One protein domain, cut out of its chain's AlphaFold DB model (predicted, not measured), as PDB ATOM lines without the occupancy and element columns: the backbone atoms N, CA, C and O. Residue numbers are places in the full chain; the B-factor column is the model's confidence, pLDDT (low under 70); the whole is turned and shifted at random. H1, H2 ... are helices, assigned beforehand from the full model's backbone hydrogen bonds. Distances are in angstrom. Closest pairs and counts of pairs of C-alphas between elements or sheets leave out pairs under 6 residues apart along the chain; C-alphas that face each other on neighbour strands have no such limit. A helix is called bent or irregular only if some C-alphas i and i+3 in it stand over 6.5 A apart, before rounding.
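Overview. This is residues 2 to 83 of the 225 residues of an uncharacterized protein of Blastocatellia bacterium (UniProt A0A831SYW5). H3 runs through the middle of a small helical body, with H1 crossing it, H2 folding back along part of it as a hairpin, and H5 packed along it nearly in line with its direction. The short H4 sits away from H1 and H2, near H3 and H5, and the loop of residues 34 to 39 sticks out. The printed part has 82 residues with five named helices, H1 to H5 in order, and no named strand; the class is all helix. It is compact, with a radius of gyration of the C-alphas of 12.9 A and spans of 32 by 30 by 25 A.

Along the chain. Find C-alpha 2 at (107.709, 193.130, 287.935); from there H1, residues 2 to 13, runs 16.8 A. H2, residues 18 to 33, runs 23.1 A. H3, residues 42 to 56, runs 21.9 A and is only just irregular: C-alphas 45 and 48 are 6.8 A apart. Next come H4, residues 61 to 64, and H5, residues 71 to 78, which ends at C-alpha 78 (115.775, 209.653, 295.284).

Arrangement. Begin at H3, the hub, which touches three helices. H1 touches it at a steep tilt of 52 degrees, the same way; the closest C-alphas, Gly 4 and Gly 47, are 3.8 A apart. H2, with residues 25 to 32 alone, touches residues 45 to 49 of H3 at a shallow tilt of 26 degrees, opposite ways, a hairpin; the closest C-alphas, Ile 25 and Pro 49, are 6.5 A apart. H5 touches H3 at a shallow tilt of 13 degrees, the same way, closest at C-alphas Leu 54 and Leu 75, 5.8 A. H4 is close but not clearly touching H3, with C-alphas Leu 54 and Trp 61 closest at 6.9 A. H1 and H5 are apart. Every O i to N i+4 pair is within hydrogen-bond range in H1, H2 and H5, and 9 of 11 in H3; H4 is too short for such a pair.

Size, cuts and confidence. Look at the C-alphas of Pro 36 and Asp 60, the two farthest apart, 35.5 A. The printed part has no cut, and no link is long. The mean pLDDT of the printed part is 89.0, and no printed residue is under 70.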
ATOM      1  N   ASN A   2     106.861 194.312 288.207       75.38
ATOM      2  CA  ASN A   2     107.709 193.130 287.935       75.38
ATOM      3  C   ASN A   2     108.257 193.039 286.498       75.38
ATOM      4  O   ASN A   2     109.455 192.856 286.310       75.38
ATOM      5  N   GLU A   3     107.404 193.229 285.491       80.56
ATOM      6  CA  GLU A   3     107.807 193.185 284.076       80.56
ATOM      7  C   GLU A   3     108.793 194.304 283.702       80.56
ATOM      8  O   GLU A   3     109.765 194.068 282.992       80.56
ATOM      9  N   GLY A   4     108.606 195.508 284.250       86.75
ATOM     10  CA  GLY A   4     109.504 196.637 284.005       86.75
ATOM     11  C   GLY A   4     110.876 196.487 284.661       86.75
ATOM     12  O   GLY A   4     111.875 196.910 284.088       86.75
ATOM     13  N   LEU A   5     110.946 195.843 285.832       89.25
ATOM     14  CA  LEU A   5     112.218 195.517 286.489       89.25
ATOM     15  C   LEU A   5     112.991 194.432 285.735       89.25
ATOM     16  O   LEU A   5     114.216 194.519 285.625       89.25
ATOM     17  N   ALA A   6     112.290 193.429 285.198       89.00
ATOM     18  CA  ALA A   6     112.900 192.416 284.343       89.00
ATOM     19  C   ALA A   6     113.500 193.059 283.081       89.00
ATOM     20  O   ALA A   6     114.664 192.816 282.760       89.00
ATOM     21  N   GLU A   7     112.751 193.956 282.434       91.94
ATOM     22  CA  GLU A   7     113.231 194.684 281.260       91.94
ATOM     23  C   GLU A   7     114.437 195.580 281.583       91.94
ATOM     24  O   GLU A   7     115.453 195.537 280.885       91.94
ATOM     25  N   TYR A   8     114.373 196.343 282.681       92.75
ATOM     26  CA  TYR A   8     115.501 197.139 283.179       92.75
ATOM     27  C   TYR A   8     116.747 196.271 283.408       92.75
ATOM     28  O   TYR A   8     117.848 196.653 283.008       92.75
ATOM     29  N   THR A   9     116.580 195.089 284.006       90.75
ATOM     30  CA  THR A   9     117.688 194.157 284.257       90.75
ATOM     31  C   THR A   9     118.353 193.741 282.947       90.75
ATOM     32  O   THR A   9     119.579 193.773 282.846       90.75
ATOM     33  N   GLY A  10     117.561 193.433 281.915       90.75
ATOM     34  CA  GLY A  10     118.075 193.139 280.577       90.75
ATOM     35  C   GLY A  10     118.891 194.296 279.990       90.75
ATOM     36  O   GLY A  10     120.001 194.083 279.505       90.75
ATOM     37  N   VAL A  11     118.392 195.534 280.100       91.06
ATOM     38  CA  VAL A  11     119.126 196.732 279.652       91.06
ATOM     39  C   VAL A  11     120.437 196.902 280.423       91.06
ATOM     40  O   VAL A  11     121.475 197.160 279.814       91.06
ATOM     41  N   ARG A  12     120.430 196.695 281.744       88.81
ATOM     42  CA  ARG A  12     121.619 196.842 282.595       88.81
ATOM     43  C   ARG A  12     122.720 195.830 282.266       88.81
ATOM     44  O   ARG A  12     123.901 196.168 282.375       88.81
ATOM     45  N   LEU A  13     122.343 194.617 281.861       90.81
ATOM     46  CA  LEU A  13     123.265 193.525 281.531       90.81
ATOM     47  C   LEU A  13     123.933 193.664 280.157       90.81
ATOM     48  O   LEU A  13     124.903 192.960 279.896       90.81
ATOM     49  N   ARG A  14     123.485 194.587 279.293       85.94
ATOM     50  CA  ARG A  14     124.102 194.812 277.971       85.94
ATOM     51  C   ARG A  14     125.541 195.330 278.037       85.94
ATOM     52  O   ARG A  14     126.219 195.325 277.017       85.94
ATOM     53  N   THR A  15     126.027 195.762 279.204       78.75
ATOM     54  CA  THR A  15     127.386 196.314 279.417       78.75
ATOM     55  C   THR A  15     127.762 197.480 278.491       78.75
ATOM     56  O   THR A  15     128.932 197.837 278.382       78.75
ATOM     57  N   THR A  16     126.774 198.110 277.852       87.31
ATOM     58  CA  THR A  16     126.966 199.275 276.988       87.31
ATOM     59  C   THR A  16     127.369 200.504 277.805       87.31
ATOM     60  O   THR A  16     126.943 200.649 278.957       87.31
ATOM     61  N   PRO A  17     128.155 201.429 277.224       89.31
ATOM     62  CA  PRO A  17     128.419 202.723 277.833       89.31
ATOM     63  C   PRO A  17     127.128 203.448 278.223       89.31
ATOM     64  O   PRO A  17     126.076 203.305 277.591       89.31
ATOM     65  N   LYS A  18     127.214 204.276 279.267       86.25
ATOM     66  CA  LYS A  18     126.062 205.003 279.813       86.25
ATOM     67  C   LYS A  18     125.352 205.854 278.754       86.25
ATOM     68  O   LYS A  18     124.139 205.759 278.628       86.25
ATOM     69  N   ALA A  19     126.110 206.623 277.968       89.12
ATOM     70  CA  ALA A  19     125.564 207.479 276.912       89.12
ATOM     71  C   ALA A  19     124.777 206.677 275.861       89.12
ATOM     72  O   ALA A  19     123.645 207.020 275.542       89.12
ATOM     73  N   GLU A  20     125.328 205.550 275.407       91.94
ATOM     74  CA  GLU A  20     124.658 204.671 274.442       91.94
ATOM     75  C   GLU A  20     123.372 204.059 275.019       91.94
ATOM     76  O   GLU A  20     122.368 203.907 274.324       91.94
ATOM     77  N   THR A  21     123.382 203.740 276.313       91.19
ATOM     78  CA  THR A  21     122.205 203.206 277.006       91.19
ATOM     79  C   THR A  21     121.091 204.255 277.098       91.19
ATOM     80  O   THR A  21     119.925 203.930 276.859       91.19
ATOM     81  N   SER A  22     121.441 205.512 277.389       90.12
ATOM     82  CA  SER A  22     120.496 206.633 277.393       90.12
ATOM     83  C   SER A  22     119.900 206.878 276.006       90.12
ATOM     84  O   SER A  22     118.680 206.986 275.889       90.12
ATOM     85  N   ASP A  23     120.720 206.876 274.953       92.00
ATOM     86  CA  ASP A  23     120.252 207.030 273.568       92.00
ATOM     87  C   ASP A  23     119.315 205.891 273.152       92.00
ATOM     88  O   ASP A  23     118.277 206.121 272.528       92.00
ATOM     89  N   TYR A  24     119.655 204.653 273.521       92.25
ATOM     90  CA  TYR A  24     118.813 203.487 273.270       92.25
ATOM     91  C   TYR A  24     117.432 203.632 273.924       92.25
ATOM     92  O   TYR A  24     116.417 203.392 273.269       92.25
ATOM     93  N   ILE A  25     117.375 204.045 275.194       93.12
ATOM     94  CA  ILE A  25     116.104 204.253 275.901       93.12
ATOM     95  C   ILE A  25     115.321 205.420 275.308       93.12
ATOM     96  O   ILE A  25     114.111 205.296 275.137       93.12
ATOM     97  N   ALA A  26     115.982 206.528 274.967       91.88
ATOM     98  CA  ALA A  26     115.322 207.683 274.368       91.88
ATOM     99  C   ALA A  26     114.639 207.313 273.043       91.88
ATOM    100  O   ALA A  26     113.463 207.620 272.858       91.88
ATOM    101  N   ARG A  27     115.335 206.576 272.164       91.81
ATOM    102  CA  ARG A  27     114.756 206.066 270.908       91.81
ATOM    103  C   ARG A  27     113.600 205.107 271.161       91.81
ATOM    104  O   ARG A  27     112.546 205.255 270.563       91.81
ATOM    105  N   ARG A  28     113.769 204.170 272.096       91.25
ATOM    106  CA  ARG A  28     112.713 203.221 272.462       91.25
ATOM    107  C   ARG A  28     111.453 203.923 272.973       91.25
ATOM    108  O   ARG A  28     110.350 203.514 272.627       91.25
ATOM    109  N   LEU A  29     111.605 204.969 273.786       90.62
ATOM    110  CA  LEU A  29     110.479 205.774 274.260       90.62
ATOM    111  C   LEU A  29     109.797 206.529 273.120       90.62
ATOM    112  O   LEU A  29     108.574 206.639 273.135       90.62
ATOM    113  N   ASP A  30     110.559 207.024 272.147       88.94
ATOM    114  CA  ASP A  30     109.999 207.688 270.972       88.94
ATOM    115  C   ASP A  30     109.218 206.701 270.088       88.94
ATOM    116  O   ASP A  30     108.057 206.947 269.763       88.94
ATOM    117  N   ASP A  31     109.775 205.515 269.832       88.56
ATOM    118  CA  ASP A  31     109.091 204.430 269.119       88.56
ATOM    119  C   ASP A  31     107.809 203.991 269.846       88.56
ATOM    120  O   ASP A  31     106.767 203.752 269.225       88.56
ATOM    121  N   ALA A  32     107.856 203.916 271.180       87.62
ATOM    122  CA  ALA A  32     106.718 203.525 272.001       87.62
ATOM    123  C   ALA A  32     105.527 204.490 271.863       87.62
ATOM    124  O   ALA A  32     104.386 204.041 271.998       87.62
ATOM    125  N   ARG A  33     105.751 205.774 271.537       82.62
ATOM    126  CA  ARG A  33     104.674 206.761 271.298       82.62
ATOM    127  C   ARG A  33     103.768 206.373 270.135       82.62
ATOM    128  O   ARG A  33     102.585 206.699 270.148       82.62
ATOM    129  N   ASN A  34     104.301 205.635 269.164       82.94
ATOM    130  CA  ASN A  34     103.557 205.191 267.990       82.94
ATOM    131  C   ASN A  34     102.734 203.917 268.248       82.94
ATOM    132  O   ASN A  34     102.023 203.442 267.358       82.94
ATOM    133  N   ARG A  35     102.793 203.338 269.457       83.50
ATOM    134  CA  ARG A  35     102.004 202.148 269.796       83.50
ATOM    135  C   ARG A  35     100.511 202.501 269.901       83.50
ATOM    136  O   ARG A  35     100.147 203.466 270.572       83.50
ATOM    137  N   PRO A  36      99.610 201.675 269.336       76.50
ATOM    138  CA  PRO A  36      98.166 201.891 269.462       76.50
ATOM    139  C   PRO A  36      97.641 201.770 270.900       76.50
ATOM    140  O   PRO A  36      96.575 202.292 271.209       76.50
ATOM    141  N   SER A  37      98.349 201.031 271.760       79.88
ATOM    142  CA  SER A  37      97.960 200.777 273.146       79.88
ATOM    143  C   SER A  37      99.170 200.432 274.012       79.88
ATOM    144  O   SER A  37     100.105 199.763 273.559       79.88
ATOM    145  N   PHE A  38      99.105 200.842 275.281       84.06
ATOM    146  CA  PHE A  38     100.078 200.491 276.318       84.06
ATOM    147  C   PHE A  38      99.626 199.330 277.217       84.06
ATOM    148  O   PHE A  38     100.315 198.966 278.176       84.06
ATOM    149  N   VAL A  39      98.468 198.727 276.928       81.38
ATOM    150  CA  VAL A  39      97.967 197.565 277.672       81.38
ATOM    151  C   VAL A  39      99.006 196.445 277.595       81.38
ATOM    152  O   VAL A  39      99.369 196.007 276.507       81.38
ATOM    153  N   ARG A  40      99.488 195.994 278.761       78.88
ATOM    154  CA  ARG A  40     100.556 194.984 278.930       78.88
ATOM    155  C   ARG A  40     101.939 195.364 278.387       78.88
ATOM    156  O   ARG A  40     102.856 194.571 278.519       78.88
ATOM    157  N   SER A  41     102.125 196.543 277.800       85.06
ATOM    158  CA  SER A  41     103.442 197.019 277.344       85.06
ATOM    159  C   SER A  41     103.984 198.162 278.202       85.06
ATOM    160  O   SER A  41     105.194 198.356 278.254       85.06
ATOM    161  N   PHE A  42     103.120 198.867 278.942       87.56
ATOM    162  CA  PHE A  42     103.496 200.031 279.748       87.56
ATOM    163  C   PHE A  42     104.692 199.771 280.666       87.56
ATOM    164  O   PHE A  42     105.635 200.558 280.690       87.56
ATOM    165  N   ALA A  43     104.682 198.659 281.407       87.94
ATOM    166  CA  ALA A  43     105.757 198.323 282.335       87.94
ATOM    167  C   ALA A  43     107.096 198.092 281.613       87.94
ATOM    168  O   ALA A  43     108.127 198.535 282.109       87.94
ATOM    169  N   TYR A  44     107.081 197.465 280.435       87.81
ATOM    170  CA  TYR A  44     108.282 197.223 279.633       87.81
ATOM    171  C   TYR A  44     108.876 198.513 279.061       87.81
ATOM    172  O   TYR A  44     110.090 198.620 278.933       87.81
ATOM    173  N   GLU A  45     108.044 199.501 278.729       91.31
ATOM    174  CA  GLU A  45     108.539 200.782 278.202       91.31
ATOM    175  C   GLU A  45     108.961 201.751 279.311       91.31
ATOM    176  O   GLU A  45     109.941 202.476 279.165       91.31
ATOM    177  N   SER A  46     108.255 201.749 280.444       90.94
ATOM    178  CA  SER A  46     108.525 202.668 281.559       90.94
ATOM    179  C   SER A  46     109.574 202.149 282.549       90.94
ATOM    180  O   SER A  46     110.274 202.945 283.168       90.94
ATOM    181  N   GLY A  47     109.731 200.832 282.703       93.38
ATOM    182  CA  GLY A  47     110.641 200.234 283.685       93.38
ATOM    183  C   GLY A  47     112.110 200.639 283.511       93.38
ATOM    184  O   GLY A  47     112.691 201.191 284.451       93.38
ATOM    185  N   PRO A  48     112.719 200.420 282.327       94.25
ATOM    186  CA  PRO A  48     114.103 200.804 282.059       94.25
ATOM    187  C   PRO A  48     114.439 202.280 282.334       94.25
ATOM    188  O   PRO A  48     115.395 202.505 283.079       94.25
ATOM    189  N   PRO A  49     113.701 203.289 281.821       94.06
ATOM    190  CA  PRO A  49     114.038 204.688 282.084       94.06
ATOM    191  C   PRO A  49     113.989 205.038 283.575       94.06
ATOM    192  O   PRO A  49     114.916 205.679 284.066       94.06
ATOM    193  N   TYR A  50     112.982 204.567 284.321       94.50
ATOM    194  CA  TYR A  50     112.946 204.772 285.773       94.50
ATOM    195  C   TYR A  50     114.142 204.125 286.476       94.50
ATOM    196  O   TYR A  50     114.773 204.760 287.318       94.50
ATOM    197  N   GLY A  51     114.474 202.881 286.122       93.25
ATOM    198  CA  GLY A  51     115.597 202.162 286.722       93.25
ATOM    199  C   GLY A  51     116.949 202.839 286.473       93.25
ATOM    200  O   GLY A  51     117.778 202.889 287.377       93.25
ATOM    201  N   ILE A  52     117.162 203.421 285.287       92.25
ATOM    202  CA  ILE A  52     118.392 204.175 285.000       92.25
ATOM    203  C   ILE A  52     118.447 205.482 285.785       92.25
ATOM    204  O   ILE A  52     119.475 205.765 286.392       92.25
ATOM    205  N   LEU A  53     117.364 206.260 285.835       93.44
ATOM    206  CA  LEU A  53     117.342 207.498 286.625       93.44
ATOM    207  C   LEU A  53     117.562 207.220 288.123       93.44
ATOM    208  O   LEU A  53     118.238 207.978 288.818       93.44
ATOM    209  N   LEU A  54     117.040 206.096 288.620       93.94
ATOM    210  CA  LEU A  54     117.300 205.630 289.978       93.94
ATOM    211  C   LEU A  54     118.764 205.211 290.180       93.94
ATOM    212  O   LEU A  54     119.332 205.511 291.225       93.94
ATOM    213  N   ASP A  55     119.412 204.587 289.195       91.75
ATOM    214  CA  ASP A  55     120.857 204.316 289.253       91.75
ATOM    215  C   ASP A  55     121.684 205.609 289.327       91.75
ATOM    216  O   ASP A  55     122.695 205.657 290.028       91.75
ATOM    217  N   GLU A  56     121.246 206.667 288.644       89.69
ATOM    218  CA  GLU A  56     121.915 207.973 288.654       89.69
ATOM    219  C   GLU A  56     121.770 208.733 289.973       89.69
ATOM    220  O   GLU A  56     122.618 209.563 290.293       89.69
ATOM    221  N   SER A  57     120.738 208.433 290.761       92.00
ATOM    222  CA  SER A  57     120.516 209.077 292.061       92.00
ATOM    223  C   SER A  57     121.566 208.717 293.124       92.00
ATOM    224  O   SER A  57     121.650 209.376 294.159       92.00
ATOM    225  N   GLY A  58     122.359 207.661 292.899       87.25
ATOM    226  CA  GLY A  58     123.414 207.216 293.813       87.25
ATOM    227  C   GLY A  58     122.928 206.458 295.055       87.25
ATOM    228  O   GLY A  58     123.756 206.005 295.844       87.25
ATOM    229  N   ILE A  59     121.613 206.273 295.233       89.38
ATOM    230  CA  ILE A  59     121.064 205.448 296.317       89.38
ATOM    231  C   ILE A  59     120.991 203.969 295.918       89.38
ATOM    232  O   ILE A  59     120.750 203.619 294.764       89.38
ATOM    233  N   ASP A  60     121.129 203.073 296.896       91.62
ATOM    234  CA  ASP A  60     120.982 201.627 296.685       91.62
ATOM    235  C   ASP A  60     119.501 201.203 296.677       91.62
ATOM    236  O   ASP A  60     119.020 200.443 297.521       91.62
ATOM    237  N   TRP A  61     118.753 201.761 295.724       92.38
ATOM    238  CA  TRP A  61     117.294 201.674 295.637       92.38
ATOM    239  C   TRP A  61     116.769 200.239 295.486       92.38
ATOM    240  O   TRP A  61     115.658 199.938 295.915       92.38
ATOM    241  N   ARG A  62     117.576 199.333 294.921       91.94
ATOM    242  CA  ARG A  62     117.180 197.947 294.614       91.94
ATOM    243  C   ARG A  62     117.052 197.071 295.860       91.94
ATOM    244  O   ARG A  62     116.194 196.196 295.891       91.94
ATOM    245  N   LYS A  63     117.875 197.296 296.894       87.88
ATOM    246  CA  LYS A  63     117.892 196.455 298.110       87.88
ATOM    247  C   LYS A  63     116.624 196.562 298.961       87.88
ATOM    248  O   LYS A  63     116.386 195.692 299.792       87.88
ATOM    249  N   GLY A  64     115.838 197.623 298.783       83.62
ATOM    250  CA  GLY A  64     114.644 197.901 299.584       83.62
ATOM    251  C   GLY A  64     113.309 197.588 298.908       83.62
ATOM    252  O   GLY A  64     112.280 197.823 299.538       83.62
ATOM    253  N   LEU A  65     113.313 197.100 297.661       89.88
ATOM    254  CA  LEU A  65     112.096 196.953 296.860       89.88
ATOM    255  C   LEU A  65     111.140 195.889 297.411       89.88
ATOM    256  O   LEU A  65     111.539 194.769 297.736       89.88
ATOM    257  N   LYS A  66     109.851 196.223 297.423       89.69
ATOM    258  CA  LYS A  66     108.732 195.347 297.787       89.69
ATOM    259  C   LYS A  66     107.758 195.199 296.614       89.69
ATOM    260  O   LYS A  66     107.638 196.122 295.820       89.69
ATOM    261  N   PRO A  67     106.981 194.102 296.518       83.44
ATOM    262  CA  PRO A  67     106.079 193.851 295.382       83.44
ATOM    263  C   PRO A  67     105.045 194.950 295.063       83.44
ATOM    264  O   PRO A  67     104.547 194.990 293.940       83.44
ATOM    265  N   GLY A  68     104.718 195.819 296.023       84.56
ATOM    266  CA  GLY A  68     103.781 196.935 295.856       84.56
ATOM    267  C   GLY A  68     104.434 198.306 295.668       84.56
ATOM    268  O   GLY A  68     103.711 199.297 295.630       84.56
ATOM    269  N   ASP A  69     105.764 198.383 295.594       89.56
ATOM    270  CA  ASP A  69     106.444 199.660 295.391       89.56
ATOM    271  C   ASP A  69     106.169 200.221 293.987       89.56
ATOM    272  O   ASP A  69     105.900 199.490 293.030       89.56
ATOM    273  N   ASP A  70     106.261 201.544 293.870       90.12
ATOM    274  CA  ASP A  70     106.134 202.271 292.612       90.12
ATOM    275  C   ASP A  70     107.435 203.038 292.333       90.12
ATOM    276  O   ASP A  70     107.975 203.734 293.203       90.12
ATOM    277  N   LEU A  71     107.958 202.891 291.114       91.38
ATOM    278  CA  LEU A  71     109.228 203.492 290.708       91.38
ATOM    279  C   LEU A  71     109.156 205.025 290.618       91.38
ATOM    280  O   LEU A  71     110.179 205.680 290.801       91.38
ATOM    281  N   GLY A  72     107.975 205.603 290.382       91.25
ATOM    282  CA  GLY A  72     107.757 207.048 290.323       91.25
ATOM    283  C   GLY A  72     107.989 207.734 291.675       91.25
ATOM    284  O   GLY A  72     108.903 208.554 291.779       91.25
ATOM    285  N   PRO A  73     107.234 207.390 292.736       91.75
ATOM    286  CA  PRO A  73     107.479 207.877 294.093       91.75
ATOM    287  C   PRO A  73     108.886 207.556 294.609       91.75
ATOM    288  O   PRO A  73     109.496 208.379 295.295       91.75
ATOM    289  N   LEU A  74     109.434 206.383 294.259       92.69
ATOM    290  CA  LEU A  74     110.805 206.026 294.621       92.69
ATOM    291  C   LEU A  74     111.815 206.996 293.992       92.69
ATOM    292  O   LEU A  74     112.684 207.513 294.695       92.69
ATOM    293  N   LEU A  75     111.664 207.298 292.699       93.94
ATOM    294  CA  LEU A  75     112.512 208.254 291.992       93.94
ATOM    295  C   LEU A  75     112.339 209.675 292.531       93.94
ATOM    296  O   LEU A  75     113.328 210.378 292.729       93.94
ATOM    297  N   GLN A  76     111.102 210.085 292.822       93.62
ATOM    298  CA  GLN A  76     110.812 211.389 293.414       93.62
ATOM    299  C   GLN A  76     111.597 211.594 294.716       93.62
ATOM    300  O   GLN A  76     112.201 212.649 294.917       93.62
ATOM    301  N   LYS A  77     111.621 210.571 295.579       91.88
ATOM    302  CA  LYS A  77     112.382 210.578 296.833       91.88
ATOM    303  C   LYS A  77     113.895 210.565 296.597       91.88
ATOM    304  O   LYS A  77     114.622 211.209 297.347       91.88
ATOM    305  N   ALA A  78     114.358 209.821 295.593       93.31
ATOM    306  CA  ALA A  78     115.775 209.653 295.284       93.31
ATOM    307  C   ALA A  78     116.423 210.915 294.682       93.31
ATOM    308  O   ALA A  78     117.572 211.213 294.995       93.31
ATOM    309  N   LEU A  79     115.688 211.660 293.846       91.94
ATOM    310  CA  LEU A  79     116.144 212.884 293.164       91.94
ATOM    311  C   LEU A  79     115.573 214.186 293.770       91.94
ATOM    312  O   LEU A  79     115.464 215.197 293.079       91.94
ATOM    313  N   PRO A  80     115.274 214.197 295.077       87.00
ATOM    314  CA  PRO A  80     114.405 215.172 295.765       87.00
ATOM    315  C   PRO A  80     113.454 216.020 294.891       87.00
ATOM    316  O   PRO A  80     113.404 217.248 295.007       87.00
ATOM    317  N   ILE A  81     112.670 215.379 294.018       90.12
ATOM    318  CA  ILE A  81     111.795 216.082 293.072       90.12
ATOM    319  C   ILE A  81     110.612 216.688 293.836       90.12
ATOM    320  O   ILE A  81     109.779 215.983 294.415       90.12
ATOM    321  N   ARG A  82     110.508 218.020 293.809       91.06
ATOM    322  CA  ARG A  82     109.353 218.744 294.348       91.06
ATOM    323  C   ARG A  82     108.266 218.823 293.287       91.06
ATOM    324  O   ARG A  82     108.458 219.454 292.250       91.06
ATOM    325  N   LEU A  83     107.135 218.184 293.562       89.44
ATOM    326  CA  LEU A  83     105.951 218.326 292.727       89.44
ATOM    327  C   LEU A  83     105.286 219.685 293.002       89.44
ATOM    328  O   LEU A  83     105.303 220.150 294.147       89.44
TER     329      LEU A  83